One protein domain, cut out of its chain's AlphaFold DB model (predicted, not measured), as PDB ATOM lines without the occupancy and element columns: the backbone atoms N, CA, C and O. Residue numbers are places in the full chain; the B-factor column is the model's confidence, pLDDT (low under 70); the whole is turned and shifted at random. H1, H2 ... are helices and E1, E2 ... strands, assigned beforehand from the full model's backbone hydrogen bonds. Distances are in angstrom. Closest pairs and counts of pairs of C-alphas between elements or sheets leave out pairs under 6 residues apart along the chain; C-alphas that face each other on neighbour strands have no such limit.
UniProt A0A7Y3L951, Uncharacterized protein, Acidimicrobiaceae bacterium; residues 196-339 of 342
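Overview. This is residues 196 to 339 of the 342 residues of an uncharacterized protein of Acidimicrobiaceae bacterium (UniProt A0A7Y3L951). A twisted sheet of five strands forms the middle of this domain, with H1 and H4 packed over one face and H3 over the other: three layers, helices on both faces of a sheet. At one end residues 273 to 278, of the small hairpin E4 and E5, stick out; at the other, residues 316 to 322 of the link from E7 to H4. The printed part has 144 residues, with four named helices and seven named strands in the order H1 E1 H2 E2 E3 E4 E5 H3 E6 E7 H4; the class is mixed, helices and strands. The sheet runs E1 E2 E3 E7 E6, antiparallel throughout. The whole is compact, with a radius of gyration of the C-alphas of 15.0 A, yet elongated, spanning 51 by 31 by 22 A.

Along the chain. Begin with the sheet: E2, residues 245 to 255, runs 28.7 A from C-alpha 245 at (14.882, 36.572, -3.285). Its other strands are E1, residues 219 to 221, E3, residues 262 to 269 and 21.8 A long, E7, residues 306 to 312 and 19.9 A, and E6, residues 298 to 303 and 16.8 A. Find C-alpha 202 at (14.270, 46.607, 2.106); there H1, residues 202 to 215, begins its 19.8 A. H3 is residues 281 to 293, 18.1 A; H4, residues 328 to 338, 15.0 A, ends at C-alpha 338 (7.179, 46.884, 10.617). The short elements are H2, residues 231 to 234, E4, 272 to 274, and E5, 277 to 279.

Arrangement. In the sheet, look for N 249 and O 266, 2.9 A, between E2 and E3, a hairpin; N 265 and O 309, 2.9 A, between E3 and E7; N 301 and O 308, 2.9 A, in the hairpin E6 and E7; and N 220 and O 254, 2.8 A, between E1 and E2. H1 is on the sheet at a height of 7.8 A, over E3, its closest C-alphas there Ala 206 and Val 266, 6.1 A; only just not over E1 and E2, where 2 of its C-alphas fall on each. H4 is on the same face and touches H1, closest C-alphas Ile 209 and Val 334, 5.6 A, at a steep tilt of 51 degrees, opposite ways. H3, on the opposite face at a height of 6.8 A, lies over E7 and E6 and runs along the strands, at 15 degrees to E6 on the local plane; its closest C-alphas to E6 are Asp 293 and Ser 299, 4.7 A. H2 only grazes the sheet with residues 233 to 234, and touches H3, by residues 288 to 292 of H3 alone, at C-alphas Phe 234 and Ala 292, 4.8 A. E3 runs on into E4 at 75 degrees; in the hairpin E4 and E5, N 274 and O 277 are 2.9 A apart. In H1, H3 and H4 every O i to N i+4 pair is within hydrogen-bond range; H2 is too short for one, and its single O i to N i+3 pair is within range.

Size, cuts and confidence. The C-alphas farthest apart are Glu 276 and Asp 318, 51.2 A. The printed part has no cut. The link from E7 to H4, residues 313 to 327, is long. Mean pLDDT of the printed part is 87.7; look for values under 70 at residues 237 to 241 and 272 to 277.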
ATOM      1  N   TYR A 196      21.329  43.278  -5.964       83.06
ATOM      2  CA  TYR A 196      20.249  43.622  -5.057       83.06
ATOM      3  C   TYR A 196      19.221  44.479  -5.804       83.06
ATOM      4  O   TYR A 196      19.536  45.600  -6.210       83.06
ATOM      5  N   ALA A 197      18.018  43.949  -6.018       85.81
ATOM      6  CA  ALA A 197      16.953  44.640  -6.742       85.81
ATOM      7  C   ALA A 197      15.561  44.441  -6.102       85.81
ATOM      8  O   ALA A 197      14.614  44.109  -6.818       85.81
ATOM      9  N   PRO A 198      15.413  44.623  -4.773       86.31
ATOM     10  CA  PRO A 198      14.100  44.621  -4.138       86.31
ATOM     11  C   PRO A 198      13.206  45.725  -4.717       86.31
ATOM     12  O   PRO A 198      13.677  46.807  -5.078       86.31
ATOM     13  N   SER A 199      11.906  45.453  -4.788       87.62
ATOM     14  CA  SER A 199      10.877  46.436  -5.133       87.62
ATOM     15  C   SER A 199      10.492  47.313  -3.938       87.62
ATOM     16  O   SER A 199      10.046  48.451  -4.112       87.62
ATOM     17  N   THR A 200      10.708  46.819  -2.716       89.00
ATOM     18  CA  THR A 200      10.549  47.577  -1.477       89.00
ATOM     19  C   THR A 200      11.845  48.284  -1.085       89.00
ATOM     20  O   THR A 200      12.946  47.963  -1.535       89.00
ATOM     21  N   ASN A 201      11.744  49.251  -0.167       90.19
ATOM     22  CA  ASN A 201      12.928  49.819   0.476       90.19
ATOM     23  C   ASN A 201      13.433  48.891   1.598       90.19
ATOM     24  O   ASN A 201      13.428  49.253   2.777       90.19
ATOM     25  N   LEU A 202      13.849  47.684   1.211       92.94
ATOM     26  CA  LEU A 202      14.270  46.607   2.106       92.94
ATOM     27  C   LEU A 202      15.440  47.024   3.017       92.94
ATOM     28  O   LEU A 202      15.476  46.663   4.190       92.94
ATOM     29  N   ALA A 203      16.348  47.878   2.528       91.81
ATOM     30  CA  ALA A 203      17.464  48.389   3.326       91.81
ATOM     31  C   ALA A 203      16.984  49.297   4.462       91.81
ATOM     32  O   ALA A 203      17.374  49.123   5.616       91.81
ATOM     33  N   GLN A 204      16.061  50.218   4.168       92.12
ATOM     34  CA  GLN A 204      15.436  51.040   5.199       92.12
ATOM     35  C   GLN A 204      14.576  50.210   6.159       92.12
ATOM     36  O   GLN A 204      14.450  50.569   7.331       92.12
ATOM     37  N   PHE A 205      13.975  49.124   5.672       93.62
ATOM     38  CA  PHE A 205      13.189  48.204   6.484       93.62
ATOM     39  C   PHE A 205      14.063  47.454   7.499       93.62
ATOM     40  O   PHE A 205      13.786  47.526   8.695       93.62
ATOM     41  N   ALA A 206      15.178  46.861   7.060       94.75
ATOM     42  CA  ALA A 206      16.146  46.208   7.943       94.75
ATOM     43  C   ALA A 206      16.714  47.168   9.004       94.75
ATOM     44  O   ALA A 206      16.794  46.816  10.180       94.75
ATOM     45  N   VAL A 207      17.014  48.417   8.621       93.06
ATOM     46  CA  VAL A 207      17.448  49.469   9.558       93.06
ATOM     47  C   VAL A 207      16.418  49.733  10.648       93.06
ATOM     48  O   VAL A 207      16.781  49.825  11.816       93.06
ATOM     49  N   LYS A 208      15.133  49.857  10.295       93.31
ATOM     50  CA  LYS A 208      14.071  50.108  11.283       93.31
ATOM     51  C   LYS A 208      13.988  48.989  12.317       93.31
ATOM     52  O   LYS A 208      13.757  49.268  13.490       93.31
ATOM     53  N   ILE A 209      14.179  47.746  11.882       95.19
ATOM     54  CA  ILE A 209      14.178  46.579  12.765       95.19
ATOM     55  C   ILE A 209      15.401  46.621  13.690       95.19
ATOM     56  O   ILE A 209      15.239  46.502  14.903       95.19
ATOM     57  N   ALA A 210      16.598  46.859  13.146       94.06
ATOM     58  CA  ALA A 210      17.827  46.960  13.934       94.06
ATOM     59  C   ALA A 210      17.761  48.097  14.975       94.06
ATOM     60  O   ALA A 210      18.058  47.875  16.148       94.06
ATOM     61  N   ASP A 211      17.291  49.287  14.583       92.00
ATOM     62  CA  ASP A 211      17.117  50.434  15.486       92.00
ATOM     63  C   ASP A 211      16.094  50.127  16.600       92.00
ATOM     64  O   ASP A 211      16.297  50.511  17.752       92.00
ATOM     65  N   ALA A 212      15.005  49.411  16.293       93.50
ATOM     66  CA  ALA A 212      14.005  49.018  17.288       93.50
ATOM     67  C   ALA A 212      14.538  47.978  18.290       93.50
ATOM     68  O   ALA A 212      14.231  48.054  19.484       93.50
ATOM     69  N   LEU A 213      15.352  47.030  17.821       94.38
ATOM     70  CA  LEU A 213      16.010  46.038  18.668       94.38
ATOM     71  C   LEU A 213      17.062  46.689  19.576       94.38
ATOM     72  O   LEU A 213      17.027  46.457  20.783       94.38
ATOM     73  N   ASP A 214      17.908  47.582  19.057       91.19
ATOM     74  CA  ASP A 214      18.847  48.370  19.872       91.19
ATOM     75  C   ASP A 214      18.110  49.228  20.921       91.19
ATOM     76  O   ASP A 214      18.511  49.317  22.089       91.19
ATOM     77  N   ALA A 215      16.991  49.856  20.537       91.75
ATOM     78  CA  ALA A 215      16.184  50.682  21.435       91.75
ATOM     79  C   ALA A 215      15.547  49.882  22.585       91.75
ATOM     80  O   ALA A 215      15.197  50.467  23.612       91.75
ATOM     81  N   SER A 216      15.432  48.556  22.455       92.94
ATOM     82  CA  SER A 216      14.948  47.684  23.530       92.94
ATOM     83  C   SER A 216      15.904  47.600  24.722       92.94
ATOM     84  O   SER A 216      15.472  47.225  25.809       92.94
ATOM     85  N   GLN A 217      17.191  47.929  24.522       92.62
ATOM     86  CA  GLN A 217      18.270  47.777  25.509       92.62
ATOM     87  C   GLN A 217      18.454  46.334  26.021       92.62
ATOM     88  O   GLN A 217      19.096  46.124  27.047       92.62
ATOM     89  N   ARG A 218      17.900  45.335  25.320       94.00
ATOM     90  CA  ARG A 218      18.076  43.900  25.619       94.00
ATOM     91  C   ARG A 218      19.190  43.274  24.783       94.00
ATOM     92  O   ARG A 218      19.876  42.364  25.242       94.00
ATOM     93  N   VAL A 219      19.355  43.774  23.563       94.44
ATOM     94  CA  VAL A 219      20.326  43.299  22.578       94.44
ATOM     95  C   VAL A 219      21.054  44.475  21.940       94.44
ATOM     96  O   VAL A 219      20.590  45.614  22.002       94.44
ATOM     97  N   ARG A 220      22.189  44.180  21.314       91.88
ATOM     98  CA  ARG A 220      22.943  45.092  20.458       91.88
ATOM     99  C   ARG A 220      23.104  44.452  19.092       91.88
ATOM    100  O   ARG A 220      23.654  43.359  18.993       91.88
ATOM    101  N   CYS A 221      22.652  45.132  18.046       92.56
ATOM    102  CA  CYS A 221      22.730  44.568  16.706       92.56
ATOM    103  C   CYS A 221      24.088  44.844  16.034       92.56
ATOM    104  O   CYS A 221      24.631  45.946  16.150       92.56
ATOM    105  N   SER A 222      24.616  43.870  15.290       92.06
ATOM    106  CA  SER A 222      25.824  43.984  14.460       92.06
ATOM    107  C   SER A 222      25.566  44.767  13.169       92.06
ATOM    108  O   SER A 222      24.424  45.093  12.861       92.06
ATOM    109  N   SER A 223      26.609  45.034  12.374       90.69
ATOM    110  CA  SER A 223      26.444  45.679  11.065       90.69
ATOM    111  C   SER A 223      25.486  44.908  10.148       90.69
ATOM    112  O   SER A 223      25.506  43.675  10.123       90.69
ATOM    113  N   ILE A 224      24.659  45.651   9.404       92.38
ATOM    114  CA  ILE A 224      23.737  45.102   8.400       92.38
ATOM    115  C   ILE A 224      24.521  44.797   7.129       92.38
ATOM    116  O   ILE A 224      25.266  45.645   6.632       92.38
ATOM    117  N   ARG A 225      24.342  43.590   6.599       90.06
ATOM    118  CA  ARG A 225      25.051  43.090   5.419       90.06
ATOM    119  C   ARG A 225      24.053  42.512   4.432       90.06
ATOM    120  O   ARG A 225      22.986  42.063   4.836       90.06
ATOM    121  N   GLN A 226      24.392  42.519   3.146       89.50
ATOM    122  CA  GLN A 226      23.632  41.734   2.180       89.50
ATOM    123  C   GLN A 226      23.976  40.253   2.325       89.50
ATOM    124  O   GLN A 226      25.140  39.894   2.490       89.50
ATOM    125  N   ASP A 227      22.950  39.416   2.235       88.19
ATOM    126  CA  ASP A 227      23.034  37.973   2.416       88.19
ATOM    127  C   ASP A 227      22.201  37.230   1.355       88.19
ATOM    128  O   ASP A 227      21.714  37.820   0.381       88.19
ATOM    129  N   GLN A 228      22.053  35.920   1.525       84.75
ATOM    130  CA  GLN A 228      21.177  35.052   0.749       84.75
ATOM    131  C   GLN A 228      20.129  34.426   1.661       84.75
ATOM    132  O   GLN A 228      20.403  34.073   2.803       84.75
ATOM    133  N   LEU A 229      18.907  34.286   1.151       85.56
ATOM    134  CA  LEU A 229      17.834  33.649   1.898       85.56
ATOM    135  C   LEU A 229      18.045  32.128   1.884       85.56
ATOM    136  O   LEU A 229      17.979  31.502   0.829       85.56
ATOM    137  N   ILE A 230      18.359  31.530   3.033       83.38
ATOM    138  CA  ILE A 230      18.752  30.117   3.125       83.38
ATOM    139  C   ILE A 230      17.505  29.230   3.198       83.38
ATOM    140  O   ILE A 230      16.657  29.419   4.065       83.38
ATOM    141  N   ALA A 231      17.409  28.214   2.337       80.94
ATOM    142  CA  ALA A 231      16.226  27.350   2.249       80.94
ATOM    143  C   ALA A 231      15.973  26.519   3.518       80.94
ATOM    144  O   ALA A 231      14.828  26.232   3.862       80.94
ATOM    145  N   THR A 232      17.029  26.180   4.261       81.62
ATOM    146  CA  THR A 232      16.914  25.443   5.527       81.62
ATOM    147  C   THR A 232      16.248  26.252   6.643       81.62
ATOM    148  O   THR A 232      15.863  25.656   7.641       81.62
ATOM    149  N   MET A 233      16.076  27.574   6.491       84.56
ATOM    150  CA  MET A 233      15.247  28.383   7.401       84.56
ATOM    151  C   MET A 233      13.747  28.052   7.286       84.56
ATOM    152  O   MET A 233      12.964  28.541   8.083       84.56
ATOM    153  N   PHE A 234      13.345  27.231   6.310       85.38
ATOM    154  CA  PHE A 234      11.943  26.928   5.995       85.38
ATOM    155  C   PHE A 234      11.666  25.419   5.870       85.38
ATOM    156  O   PHE A 234      10.698  25.025   5.227       85.38
ATOM    157  N   ASP A 235      12.552  24.565   6.400       79.50
ATOM    158  CA  ASP A 235      12.509  23.094   6.253       79.50
ATOM    159  C   ASP A 235      12.449  22.600   4.784       79.50
ATOM    160  O   ASP A 235      11.986  21.503   4.461       79.50
ATOM    161  N   LEU A 236      12.957  23.408   3.845       71.19
ATOM    162  CA  LEU A 236      13.062  23.014   2.443       71.19
ATOM    163  C   LEU A 236      14.258  22.059   2.277       71.19
ATOM    164  O   LEU A 236      15.411  22.402   2.531       71.19
ATOM    165  N   VAL A 237      13.949  20.837   1.832       56.16
ATOM    166  CA  VAL A 237      14.712  19.574   1.970       56.16
ATOM    167  C   VAL A 237      16.149  19.570   1.399       56.16
ATOM    168  O   VAL A 237      16.892  18.606   1.597       56.16
ATOM    169  N   THR A 238      16.606  20.623   0.721       58.81
ATOM    170  CA  THR A 238      17.958  20.654   0.138       58.81
ATOM    171  C   THR A 238      18.908  21.495   0.993       58.81
ATOM    172  O   THR A 238      19.046  22.698   0.815       58.81
ATOM    173  N   SER A 239      19.613  20.854   1.930       51.12
ATOM    174  CA  SER A 239      20.687  21.511   2.690       51.12
ATOM    175  C   SER A 239      21.687  22.191   1.746       51.12
ATOM    176  O   SER A 239      22.256  21.536   0.873       51.12
ATOM    177  N   GLY A 240      21.927  23.488   1.946       54.56
ATOM    178  CA  GLY A 240      22.816  24.298   1.106       54.56
ATOM    179  C   GLY A 240      22.152  24.945  -0.113       54.56
ATOM    180  O   GLY A 240      22.862  25.544  -0.917       54.56
ATOM    181  N   SER A 241      20.825  24.846  -0.270       67.50
ATOM    182  CA  SER A 241      20.090  25.639  -1.258       67.50
ATOM    183  C   SER A 241      19.623  26.979  -0.692       67.50
ATOM    184  O   SER A 241      19.445  27.151   0.517       67.50
ATOM    185  N   TYR A 242      19.379  27.917  -1.599       75.06
ATOM    186  CA  TYR A 242      18.840  29.238  -1.304       75.06
ATOM    187  C   TYR A 242      17.425  29.352  -1.866       75.06
ATOM    188  O   TYR A 242      17.108  28.714  -2.868       75.06
ATOM    189  N   VAL A 243      16.593  30.153  -1.210       77.81
ATOM    190  CA  VAL A 243      15.309  30.604  -1.748       77.81
ATOM    191  C   VAL A 243      15.577  31.826  -2.613       77.81
ATOM    192  O   VAL A 243      16.332  32.729  -2.219       77.81
ATOM    193  N   ASP A 244      14.976  31.859  -3.797       76.31
ATOM    194  CA  ASP A 244      15.099  33.017  -4.662       76.31
ATOM    195  C   ASP A 244      14.460  34.242  -3.993       76.31
ATOM    196  O   ASP A 244      13.340  34.243  -3.489       76.31
ATOM    197  N   SER A 245      15.251  35.306  -3.916       84.19
ATOM    198  CA  SER A 245      14.882  36.572  -3.285       84.19
ATOM    199  C   SER A 245      15.376  37.728  -4.140       84.19
ATOM    200  O   SER A 245      16.452  37.654  -4.753       84.19
ATOM    201  N   LEU A 246      14.603  38.812  -4.166       87.12
ATOM    202  CA  LEU A 246      14.950  40.064  -4.843       87.12
ATOM    203  C   LEU A 246      16.011  40.851  -4.059       87.12
ATOM    204  O   LEU A 246      16.837  41.567  -4.630       87.12
ATOM    205  N   GLY A 247      16.021  40.668  -2.740       90.06
ATOM    206  CA  GLY A 247      17.035  41.168  -1.828       90.06
ATOM    207  C   GLY A 247      16.968  40.415  -0.505       90.06
ATOM    208  O   GLY A 247      15.907  39.952  -0.100       90.06
ATOM    209  N   CYS A 248      18.106  40.295   0.167       92.69
ATOM    210  CA  CYS A 248      18.196  39.714   1.498       92.69
ATOM    211  C   CYS A 248      19.283  40.461   2.268       92.69
ATOM    212  O   CYS A 248      20.387  40.657   1.753       92.69
ATOM    213  N   LEU A 249      18.942  40.931   3.462       94.69
ATOM    214  CA  LEU A 249      19.847  41.591   4.388       94.69
ATOM    215  C   LEU A 249      19.819  40.855   5.722       94.69
ATOM    216  O   LEU A 249      18.751  40.458   6.185       94.69
ATOM    217  N   SER A 250      20.974  40.724   6.360       94.88
ATOM    218  CA  SER A 250      21.097  40.075   7.659       94.88
ATOM    219  C   SER A 250      21.960  40.876   8.627       94.88
ATOM    220  O   SER A 250      22.782  41.716   8.240       94.88
ATOM    221  N   PHE A 251      21.726  40.639   9.912       95.25
ATOM    222  CA  PHE A 251      22.562  41.092  11.018       95.25
ATOM    223  C   PHE A 251      22.345  40.183  12.231       95.25
ATOM    224  O   PHE A 251      21.356  39.460  12.315       95.25
ATOM    225  N   PHE A 252      23.260  40.231  13.192       95.31
ATOM    226  CA  PHE A 252      23.119  39.552  14.477       95.31
ATOM    227  C   PHE A 252      22.587  40.514  15.530       95.31
ATOM    228  O   PHE A 252      22.856  41.711  15.471       95.31
ATOM    229  N   ALA A 253      21.847  39.994  16.498       95.44
ATOM    230  CA  ALA A 253      21.434  40.678  17.708       95.44
ATOM    231  C   ALA A 253      22.046  39.941  18.902       95.44
ATOM    232  O   ALA A 253      21.636  38.830  19.241       95.44
ATOM    233  N   ASP A 254      23.047  40.565  19.518       93.56
ATOM    234  CA  ASP A 254      23.774  39.989  20.640       93.56
ATOM    235  C   ASP A 254      23.172  40.438  21.962       93.56
ATOM    236  O   ASP A 254      22.972  41.636  22.184       93.56
ATOM    237  N   ALA A 255      22.911  39.493  22.863       91.62
ATOM    238  CA  ALA A 255      22.441  39.812  24.201       91.62
ATOM    239  C   ALA A 255      23.452  40.681  24.962       91.62
ATOM    240  O   ALA A 255      24.662  40.453  24.926       91.62
ATOM    241  N   LEU A 256      22.942  41.689  25.675       87.81
ATOM    242  CA  LEU A 256      23.761  42.530  26.557       87.81
ATOM    243  C   LEU A 256      23.996  41.891  27.938       87.81
ATOM    244  O   LEU A 256      24.934  42.267  28.637       87.81
ATOM    245  N   GLU A 257      23.146  40.939  28.320       84.00
ATOM    246  CA  GLU A 257      23.195  40.183  29.578       84.00
ATOM    247  C   GLU A 257      22.953  38.685  29.287       84.00
ATOM    248  O   GLU A 257      23.305  38.210  28.214       84.00
ATOM    249  N   SER A 258      22.334  37.922  30.197       78.62
ATOM    250  CA  SER A 258      22.034  36.485  30.038       78.62
ATOM    251  C   SER A 258      20.877  36.187  29.064       78.62
ATOM    252  O   SER A 258      20.043  35.324  29.335       78.62
ATOM    253  N   GLY A 259      20.750  36.972  27.996       83.75
ATOM    254  CA  GLY A 259      19.706  36.826  26.984       83.75
ATOM    255  C   GLY A 259      20.158  35.981  25.789       83.75
ATOM    256  O   GLY A 259      21.317  35.578  25.720       83.75
ATOM    257  N   PRO A 260      19.259  35.742  24.822       89.69
ATOM    258  CA  PRO A 260      19.607  34.999  23.623       89.69
ATOM    259  C   PRO A 260      20.381  35.849  22.613       89.69
ATOM    260  O   PRO A 260      20.071  37.023  22.400       89.69
ATOM    261  N   HIS A 261      21.343  35.213  21.949       93.56
ATOM    262  CA  HIS A 261      21.963  35.716  20.727       93.56
ATOM    263  C   HIS A 261      21.207  35.141  19.531       93.56
ATOM    264  O   HIS A 261      20.933  33.942  19.502       93.56
ATOM    265  N   PHE A 262      20.855  35.964  18.547       96.25
ATOM    266  CA  PHE A 262      20.097  35.503  17.383       96.25
ATOM    267  C   PHE A 262      20.494  36.240  16.105       96.25
ATOM    268  O   PHE A 262      20.940  37.386  16.134       96.25
ATOM    269  N   ALA A 263      20.332  35.575  14.967       96.88
ATOM    270  CA  ALA A 263      20.393  36.199  13.654       96.88
ATOM    271  C   ALA A 263      19.027  36.787  13.290       96.88
ATOM    272  O   ALA A 263      17.985  36.239  13.653       96.88
ATOM    273  N   VAL A 264      19.039  37.895  12.556       97.50
ATOM    274  CA  VAL A 264      17.857  38.504  11.949       97.50
ATOM    275  C   VAL A 264      18.080  38.551  10.446       97.50
ATOM    276  O   VAL A 264      19.019  39.196   9.980       97.50
ATOM    277  N   THR A 265      17.199  37.896   9.700       97.25
ATOM    278  CA  THR A 265      17.196  37.875   8.235       97.25
ATOM    279  C   THR A 265      15.965  38.613   7.738       97.25
ATOM    280  O   THR A 265      14.850  38.298   8.142       97.25
ATOM    281  N   VAL A 266      16.161  39.597   6.865       96.94
ATOM    282  CA  VAL A 266      15.105  40.411   6.255       96.94
ATOM    283  C   VAL A 266      15.215  40.244   4.745       96.94
ATOM    284  O   VAL A 266      16.171  40.728   4.134       96.94
ATOM    285  N   ALA A 267      14.256  39.555   4.136       95.25
ATOM    286  CA  ALA A 267      14.293  39.244   2.713       95.25
ATOM    287  C   ALA A 267      13.008  39.661   2.008       95.25
ATOM    288  O   ALA A 267      11.922  39.536   2.563       95.25
ATOM    289  N   GLU A 268      13.144  40.135   0.773       94.19
ATOM    290  CA  GLU A 268      12.024  40.341  -0.138       94.19
ATOM    291  C   GLU A 268      11.998  39.205  -1.158       94.19
ATOM    292  O   GLU A 268      12.995  38.966  -1.851       94.19
ATOM    293  N   VAL A 269      10.862  38.519  -1.248       89.44
ATOM    294  CA  VAL A 269      10.655  37.419  -2.193       89.44
ATOM    295  C   VAL A 269      10.028  37.924  -3.487       89.44
ATOM    296  O   VAL A 269       9.344  38.948  -3.512       89.44
ATOM    297  N   ALA A 270      10.315  37.231  -4.586       83.56
ATOM    298  CA  ALA A 270       9.669  37.500  -5.863       83.56
ATOM    299  C   ALA A 270       8.338  36.744  -5.938       83.56
ATOM    300  O   ALA A 270       8.175  35.717  -5.285       83.56
ATOM    301  N   SER A 271       7.409  37.216  -6.771       77.81
ATOM    302  CA  SER A 271       6.345  36.329  -7.232       77.81
ATOM    303  C   SER A 271       6.946  35.241  -8.121       77.81
ATOM    304  O   SER A 271       7.874  35.502  -8.895       77.81
ATOM    305  N   GLU A 272       6.419  34.026  -8.017       69.12
ATOM    306  CA  GLU A 272       6.946  32.869  -8.735       69.12
ATOM    307  C   GLU A 272       5.840  32.141  -9.496       69.12
ATOM    308  O   GLU A 272       4.768  31.857  -8.966       69.12
ATOM    309  N   ASP A 273       6.125  31.815 -10.757       67.12
ATOM    310  CA  ASP A 273       5.310  30.926 -11.580       67.12
ATOM    311  C   ASP A 273       5.960  29.537 -11.595       67.12
ATOM    312  O   ASP A 273       7.028  29.357 -12.190       67.12
ATOM    313  N   TYR A 274       5.317  28.540 -10.985       61.72
ATOM    314  CA  TYR A 274       5.797  27.155 -10.978       61.72
ATOM    315  C   TYR A 274       4.684  26.176 -11.363       61.72
ATOM    316  O   TYR A 274       3.644  26.132 -10.713       61.72
ATOM    317  N   ASP A 275       4.902  25.379 -12.416       57.62
ATOM    318  CA  ASP A 275       4.005  24.298 -12.864       57.62
ATOM    319  C   ASP A 275       2.500  24.668 -12.860       57.62
ATOM    320  O   ASP A 275       1.663  23.940 -12.332       57.62
ATOM    321  N   GLU A 276       2.155  25.801 -13.487       67.25
ATOM    322  CA  GLU A 276       0.785  26.352 -13.607       67.25
ATOM    323  C   GLU A 276       0.193  26.975 -12.324       67.25
ATOM    324  O   GLU A 276      -0.967  27.397 -12.328       67.25
ATOM    325  N   VAL A 277       0.981  27.094 -11.252       65.19
ATOM    326  CA  VAL A 277       0.629  27.822 -10.025       65.19
ATOM    327  C   VAL A 277       1.397  29.143  -9.984       65.19
ATOM    328  O   VAL A 277       2.619  29.155 -10.108       65.19
ATOM    329  N   TYR A 278       0.667  30.246  -9.811       73.62
ATOM    330  CA  TYR A 278       1.236  31.566  -9.538       73.62
ATOM    331  C   TYR A 278       1.218  31.795  -8.029       73.62
ATOM    332  O   TYR A 278       0.140  31.813  -7.428       73.62
ATOM    333  N   TYR A 279       2.395  31.977  -7.441       73.25
ATOM    334  CA  TYR A 279       2.552  32.446  -6.073       73.25
ATOM    335  C   TYR A 279       2.727  33.958  -6.096       73.25
ATOM    336  O   TYR A 279       3.700  34.483  -6.647       73.25
ATOM    337  N   ASP A 280       1.766  34.665  -5.504       87.69
ATOM    338  CA  ASP A 280       1.938  36.085  -5.238       87.69
ATOM    339  C   ASP A 280       3.027  36.290  -4.178       87.69
ATOM    340  O   ASP A 280       3.196  35.461  -3.285       87.69
ATOM    341  N   ALA A 281       3.780  37.387  -4.276       86.62
ATOM    342  CA  ALA A 281       4.908  37.637  -3.382       86.62
ATOM    343  C   ALA A 281       4.469  37.784  -1.913       86.62
ATOM    344  O   ALA A 281       5.185  37.336  -1.018       86.62
ATOM    345  N   ASP A 282       3.293  38.369  -1.660       92.25
ATOM    346  CA  ASP A 282       2.760  38.529  -0.302       92.25
ATOM    347  C   ASP A 282       2.348  37.171   0.290       92.25
ATOM    348  O   ASP A 282       2.643  36.881   1.453       92.25
ATOM    349  N   ASP A 283       1.710  36.322  -0.524       88.88
ATOM    350  CA  ASP A 283       1.292  34.974  -0.127       88.88
ATOM    351  C   ASP A 283       2.518  34.078   0.122       88.88
ATOM    352  O   ASP A 283       2.593  33.411   1.153       88.88
ATOM    353  N   LEU A 284       3.531  34.129  -0.753       88.31
ATOM    354  CA  LEU A 284       4.784  33.392  -0.574       88.31
ATOM    355  C   LEU A 284       5.535  33.843   0.686       88.31
ATOM    356  O   LEU A 284       6.027  33.011   1.447       88.31
ATOM    357  N   ALA A 285       5.616  35.153   0.944       91.25
ATOM    358  CA  ALA A 285       6.242  35.673   2.158       91.25
ATOM    359  C   ALA A 285       5.512  35.207   3.426       91.25
ATOM    360  O   ALA A 285       6.159  34.925   4.437       91.25
ATOM    361  N   LEU A 286       4.177  35.124   3.384       94.19
ATOM    362  CA  LEU A 286       3.362  34.594   4.475       94.19
ATOM    363  C   LEU A 286       3.616  33.100   4.695       94.19
ATOM    364  O   LEU A 286       3.897  32.713   5.826       94.19
ATOM    365  N   GLU A 287       3.584  32.283   3.641       91.12
ATOM    366  CA  GLU A 287       3.855  30.842   3.733       91.12
ATOM    367  C   GLU A 287       5.262  30.559   4.278       91.12
ATOM    368  O   GLU A 287       5.436  29.715   5.156       91.12
ATOM    369  N   LEU A 288       6.270  31.308   3.819       91.56
ATOM    370  CA  LEU A 288       7.636  31.208   4.334       91.56
ATOM    371  C   LEU A 288       7.728  31.632   5.804       91.56
ATOM    372  O   LEU A 288       8.423  30.984   6.583       91.56
ATOM    373  N   ALA A 289       7.026  32.692   6.212       94.69
ATOM    374  CA  ALA A 289       6.985  33.091   7.614       94.69
ATOM    375  C   ALA A 289       6.339  32.006   8.491       94.69
ATOM    376  O   ALA A 289       6.890  31.672   9.533       94.69
ATOM    377  N   GLU A 290       5.220  31.415   8.064       94.25
ATOM    378  CA  GLU A 290       4.563  30.318   8.788       94.25
ATOM    379  C   GLU A 290       5.453  29.068   8.871       94.25
ATOM    380  O   GLU A 290       5.525  28.426   9.922       94.25
ATOM    381  N   ALA A 291       6.170  28.741   7.791       91.75
ATOM    382  CA  ALA A 291       7.119  27.633   7.771       91.75
ATOM    383  C   ALA A 291       8.281  27.865   8.749       91.75
ATOM    384  O   ALA A 291       8.571  26.984   9.558       91.75
ATOM    385  N   ALA A 292       8.906  29.046   8.724       92.81
ATOM    386  CA  ALA A 292       9.996  29.392   9.639       92.81
ATOM    387  C   ALA A 292       9.538  29.428  11.106       92.81
ATOM    388  O   ALA A 292      10.229  28.910  11.977       92.81
ATOM    389  N   ASP A 293       8.350  29.971  11.391       93.75
ATOM    390  CA  ASP A 293       7.786  30.039  12.750       93.75
ATOM    391  C   ASP A 293       7.456  28.651  13.333       93.75
ATOM    392  O   ASP A 293       7.382  28.474  14.546       93.75
ATOM    393  N   SER A 294       7.289  27.638  12.475       92.06
ATOM    394  CA  SER A 294       7.079  26.250  12.905       92.06
ATOM    395  C   SER A 294       8.361  25.534  13.359       92.06
ATOM    396  O   SER A 294       8.278  24.441  13.930       92.06
ATOM    397  N   ILE A 295       9.533  26.130  13.116       91.19
ATOM    398  CA  ILE A 295      10.839  25.581  13.488       91.19
ATOM    399  C   ILE A 295      11.194  26.020  14.915       91.19
ATOM    400  O   ILE A 295      11.071  27.187  15.281       91.19
ATOM    401  N   GLU A 296      11.663  25.073  15.732       90.69
ATOM    402  CA  GLU A 296      12.114  25.345  17.102       90.69
ATOM    403  C   GLU A 296      13.244  26.394  17.118       90.69
ATOM    404  O   GLU A 296      14.127  26.382  16.260       90.69
ATOM    405  N   GLU A 297      13.206  27.307  18.094       92.12
ATOM    406  CA  GLU A 297      14.155  28.428  18.249       92.12
ATOM    407  C   GLU A 297      14.166  29.450  17.098       92.12
ATOM    408  O   GLU A 297      15.101  30.252  16.956       92.12
ATOM    409  N   GLN A 298      13.108  29.452  16.288       94.94
ATOM    410  CA  GLN A 298      12.841  30.488  15.306       94.94
ATOM    411  C   GLN A 298      11.553  31.239  15.630       94.94
ATOM    412  O   GLN A 298      10.662  30.774  16.338       94.94
ATOM    413  N   SER A 299      11.478  32.463  15.133       96.31
ATOM    414  CA  SER A 299      10.255  33.254  15.124       96.31
ATOM    415  C   SER A 299      10.247  34.082  13.856       96.31
ATOM    416  O   SER A 299      11.261  34.701  13.519       96.31
ATOM    417  N   ALA A 300       9.124  34.122  13.151       96.88
ATOM    418  CA  ALA A 300       9.061  34.807  11.867       96.88
ATOM    419  C   ALA A 300       7.786  35.634  11.693       96.88
ATOM    420  O   ALA A 300       6.767  35.432  12.350       96.88
ATOM    421  N   LEU A 301       7.858  36.636  10.819       96.00
ATOM    422  CA  LEU A 301       6.697  37.422  10.415       96.00
ATOM    423  C   LEU A 301       6.805  37.839   8.952       96.00
ATOM    424  O   LEU A 301       7.892  38.154   8.466       96.00
ATOM    425  N   SER A 302       5.661  37.911   8.280       95.56
ATOM    426  CA  SER A 302       5.533  38.538   6.969       95.56
ATOM    427  C   SER A 302       5.061  39.991   7.094       95.56
ATOM    428  O   SER A 302       4.330  40.369   8.016       95.56
ATOM    429  N   ALA A 303       5.517  40.833   6.171       94.31
ATOM    430  CA  ALA A 303       5.150  42.239   6.056       94.31
ATOM    431  C   ALA A 303       5.062  42.620   4.567       94.31
ATOM    432  O   ALA A 303       6.016  43.146   3.991       94.31
ATOM    433  N   GLY A 304       3.915  42.327   3.942       92.69
ATOM    434  CA  GLY A 304       3.786  42.366   2.479       92.69
ATOM    435  C   GLY A 304       4.716  41.323   1.843       92.69
ATOM    436  O   GLY A 304       4.791  40.217   2.379       92.69
ATOM    437  N   PRO A 305       5.514  41.670   0.815       93.31
ATOM    438  CA  PRO A 305       6.399  40.721   0.131       93.31
ATOM    439  C   PRO A 305       7.706  40.463   0.898       93.31
ATOM    440  O   PRO A 305       8.640  39.849   0.379       93.31
ATOM    441  N   CYS A 306       7.830  40.999   2.116       96.19
ATOM    442  CA  CYS A 306       9.003  40.834   2.959       96.19
ATOM    443  C   CYS A 306       8.759  39.780   4.038       96.19
ATOM    444  O   CYS A 306       7.763  39.845   4.760       96.19
ATOM    445  N   VAL A 307       9.722  38.882   4.214       96.12
ATOM    446  CA  VAL A 307       9.800  37.945   5.335       96.12
ATOM    447  C   VAL A 307      10.912  38.384   6.288       96.12
ATOM    448  O   VAL A 307      12.011  38.750   5.862       96.12
ATOM    449  N   VAL A 308      10.618  38.374   7.588       97.69
ATOM    450  CA  VAL A 308      11.605  38.576   8.650       97.69
ATOM    451  C   VAL A 308      11.694  37.307   9.476       97.69
ATOM    452  O   VAL A 308      10.687  36.875  10.030       97.69
ATOM    453  N   VAL A 309      12.894  36.745   9.582       97.62
ATOM    454  CA  VAL A 309      13.173  35.537  10.363       97.62
ATOM    455  C   VAL A 309      14.165  35.880  11.466       97.62
ATOM    456  O   VAL A 309      15.215  36.468  11.203       97.62
ATOM    457  N   LEU A 310      13.820  35.529  12.700       97.69
ATOM    458  CA  LEU A 310      14.696  35.570  13.861       97.69
ATOM    459  C   LEU A 310      15.084  34.124  14.164       97.69
ATOM    460  O   LEU A 310      14.203  33.285  14.334       97.69
ATOM    461  N   SER A 311      16.379  33.830  14.233       96.31
ATOM    462  CA  SER A 311      16.872  32.473  14.498       96.31
ATOM    463  C   SER A 311      17.899  32.500  15.615       96.31
ATOM    464  O   SER A 311      18.907  33.204  15.498       96.31
ATOM    465  N   ALA A 312      17.663  31.749  16.689       95.00
ATOM    466  CA  ALA A 312      18.617  31.654  17.786       95.00
ATOM    467  C   ALA A 312      19.963  31.116  17.280       95.00
ATOM    468  O   ALA A 312      20.025  30.233  16.421       95.00
ATOM    469  N   LEU A 313      21.057  31.682  17.788       92.25
ATOM    470  CA  LEU A 313      22.386  31.148  17.531       92.25
ATOM    471  C   LEU A 313      22.651  29.985  18.491       92.25
ATOM    472  O   LEU A 313      22.319  30.093  19.672       92.25
ATOM    473  N   PRO A 314      23.286  28.899  18.019       85.75
ATOM    474  CA  PRO A 314      23.607  27.769  18.877       85.75
ATOM    475  C   PRO A 314      24.573  28.190  19.991       85.75
ATOM    476  O   PRO A 314      25.635  28.761  19.722       85.75
ATOM    477  N   ASP A 315      24.220  27.866  21.236       83.00
ATOM    478  CA  ASP A 315      25.102  28.011  22.394       83.00
ATOM    479  C   ASP A 315      25.894  26.714  22.610       83.00
ATOM    480  O   ASP A 315      25.335  25.644  22.851       83.00
ATOM    481  N   PHE A 316      27.217  26.811  22.493       82.44
ATOM    482  CA  PHE A 316      28.143  25.694  22.699       82.44
ATOM    483  C   PHE A 316      28.821  25.730  24.075       82.44
ATOM    484  O   PHE A 316      29.807  25.019  24.289       82.44
ATOM    485  N   SER A 317      28.364  26.588  24.988       82.75
ATOM    486  CA  SER A 317      28.884  26.658  26.349       82.75
ATOM    487  C   SER A 317      28.424  25.465  27.195       82.75
ATOM    488  O   SER A 317      27.372  24.872  26.963       82.75
ATOM    489  N   ASP A 318      29.211  25.116  28.216       78.69
ATOM    490  CA  ASP A 318      28.863  24.039  29.157       78.69
ATOM    491  C   ASP A 318      27.624  24.379  30.020       78.69
ATOM    492  O   ASP A 318      27.034  23.485  30.627       78.69
ATOM    493  N   ASP A 319      27.237  25.659  30.062       78.81
ATOM    494  CA  ASP A 319      26.094  26.192  30.813       78.81
ATOM    495  C   ASP A 319      24.853  26.422  29.922       78.81
ATOM    496  O   ASP A 319      23.873  27.018  30.377       78.81
ATOM    497  N   ALA A 320      24.879  25.953  28.666       77.62
ATOM    498  CA  ALA A 320      23.771  26.110  27.732       77.62
ATOM    499  C   ALA A 320      22.474  25.507  28.301       77.62
ATOM    500  O   ALA A 320      22.433  24.365  28.778       77.62
ATOM    501  N   SER A 321      21.396  26.291  28.250       79.06
ATOM    502  CA  SER A 321      20.076  25.840  28.686       79.06
ATOM    503  C   SER A 321      19.590  24.689  27.796       79.06
ATOM    504  O   SER A 321      19.707  24.779  26.578       79.06
ATOM    505  N   PRO A 322      19.002  23.622  28.366       77.69
ATOM    506  CA  PRO A 322      18.340  22.585  27.580       77.69
ATOM    507  C   PRO A 322      16.940  23.003  27.098       77.69
ATOM    508  O   PRO A 322      16.304  22.240  26.377       77.69
ATOM    509  N   GLU A 323      16.420  24.143  27.565       83.81
ATOM    510  CA  GLU A 323      15.132  24.686  27.124       83.81
ATOM    511  C   GLU A 323      15.312  25.517  25.848       83.81
ATOM    512  O   GLU A 323      16.267  26.296  25.790       83.81
ATOM    513  N   PRO A 324      14.393  25.393  24.869       85.12
ATOM    514  CA  PRO A 324      14.496  26.118  23.613       85.12
ATOM    515  C   PRO A 324      14.404  27.623  23.830       85.12
ATOM    516  O   PRO A 324      13.641  28.115  24.669       85.12
ATOM    517  N   VAL A 325      15.172  28.360  23.036       90.38
ATOM    518  CA  VAL A 325      15.173  29.820  23.077       90.38
ATOM    519  C   VAL A 325      13.862  30.383  22.517       90.38
ATOM    520  O   VAL A 325      13.557  30.224  21.337       90.38
ATOM    521  N   ASP A 326      13.109  31.104  23.351       90.31
ATOM    522  CA  ASP A 326      11.909  31.837  22.928       90.31
ATOM    523  C   ASP A 326      12.264  33.247  22.421       90.31
ATOM    524  O   ASP A 326      12.780  34.090  23.163       90.31
ATOM    525  N   LEU A 327      11.956  33.512  21.148       94.88
ATOM    526  CA  LEU A 327      12.189  34.797  20.483       94.88
ATOM    527  C   LEU A 327      10.905  35.624  20.283       94.88
ATOM    528  O   LEU A 327      10.972  36.720  19.717       94.88
ATOM    529  N   SER A 328       9.756  35.172  20.800       92.12
ATOM    530  CA  SER A 328       8.436  35.803  20.596       92.12
ATOM    531  C   SER A 328       8.402  37.276  21.021       92.12
ATOM    532  O   SER A 328       7.887  38.141  20.310       92.12
ATOM    533  N   ASP A 329       9.030  37.590  22.154       93.12
ATOM    534  CA  ASP A 329       9.179  38.952  22.673       93.12
ATOM    535  C   ASP A 329       9.912  39.889  21.696       93.12
ATOM    536  O   ASP A 329       9.586  41.075  21.571       93.12
ATOM    537  N   PHE A 330      10.947  39.369  21.027       96.25
ATOM    538  CA  PHE A 330      11.717  40.122  20.044       96.25
ATOM    539  C   PHE A 330      10.928  40.260  18.746       96.25
ATOM    540  O   PHE A 330      10.903  41.351  18.171       96.25
ATOM    541  N   LEU A 331      10.191  39.221  18.342       96.00
ATOM    542  CA  LEU A 331       9.270  39.285  17.211       96.00
ATOM    543  C   LEU A 331       8.202  40.376  17.407       96.00
ATOM    544  O   LEU A 331       7.884  41.102  16.467       96.00
ATOM    545  N   ASP A 332       7.707  40.583  18.629       95.50
ATOM    546  CA  ASP A 332       6.784  41.679  18.955       95.50
ATOM    547  C   ASP A 332       7.409  43.077  18.815       95.50
ATOM    548  O   ASP A 332       6.711  44.063  18.536       95.50
ATOM    549  N   ILE A 333       8.722  43.211  19.009       95.75
ATOM    550  CA  ILE A 333       9.453  44.451  18.709       95.75
ATOM    551  C   ILE A 333       9.504  44.653  17.192       95.75
ATOM    552  O   ILE A 333       9.130  45.729  16.716       95.75
ATOM    553  N   VAL A 334       9.885  43.615  16.441       95.81
ATOM    554  CA  VAL A 334       9.946  43.656  14.971       95.81
ATOM    555  C   VAL A 334       8.576  43.999  14.385       95.81
ATOM    556  O   VAL A 334       8.457  44.942  13.611       95.81
ATOM    557  N   ARG A 335       7.506  43.328  14.822       95.00
ATOM    558  CA  ARG A 335       6.126  43.560  14.365       95.00
ATOM    559  C   ARG A 335       5.703  45.023  14.522       95.00
ATOM    560  O   ARG A 335       5.122  45.608  13.605       95.00
ATOM    561  N   ARG A 336       6.031  45.645  15.659       93.88
ATOM    562  CA  ARG A 336       5.754  47.071  15.907       93.88
ATOM    563  C   ARG A 336       6.576  47.993  15.008       93.88
ATOM    564  O   ARG A 336       6.044  49.004  14.566       93.88
ATOM    565  N   ALA A 337       7.832  47.649  14.725       91.25
ATOM    566  CA  ALA A 337       8.693  48.412  13.819       91.25
ATOM    567  C   ALA A 337       8.257  48.303  12.344       91.25
ATOM    568  O   ALA A 337       8.471  49.234  11.563       91.25
ATOM    569  N   SER A 338       7.621  47.187  11.981       86.31
ATOM    570  CA  SER A 338       7.179  46.884  10.617       86.31
ATOM    571  C   SER A 338       5.792  47.410  10.262       86.31
ATOM    572  O   SER A 338       5.446  47.494   9.085       86.31
ATOM    573  N   THR A 339       4.994  47.801  11.257       78.81
ATOM    574  CA  THR A 339       3.652  48.339  11.020       78.81
ATOM    575  C   THR A 339       3.739  49.840  10.704       78.81
ATOM    576  O   THR A 339       4.353  50.581  11.475       78.81
TER     577      THR A 339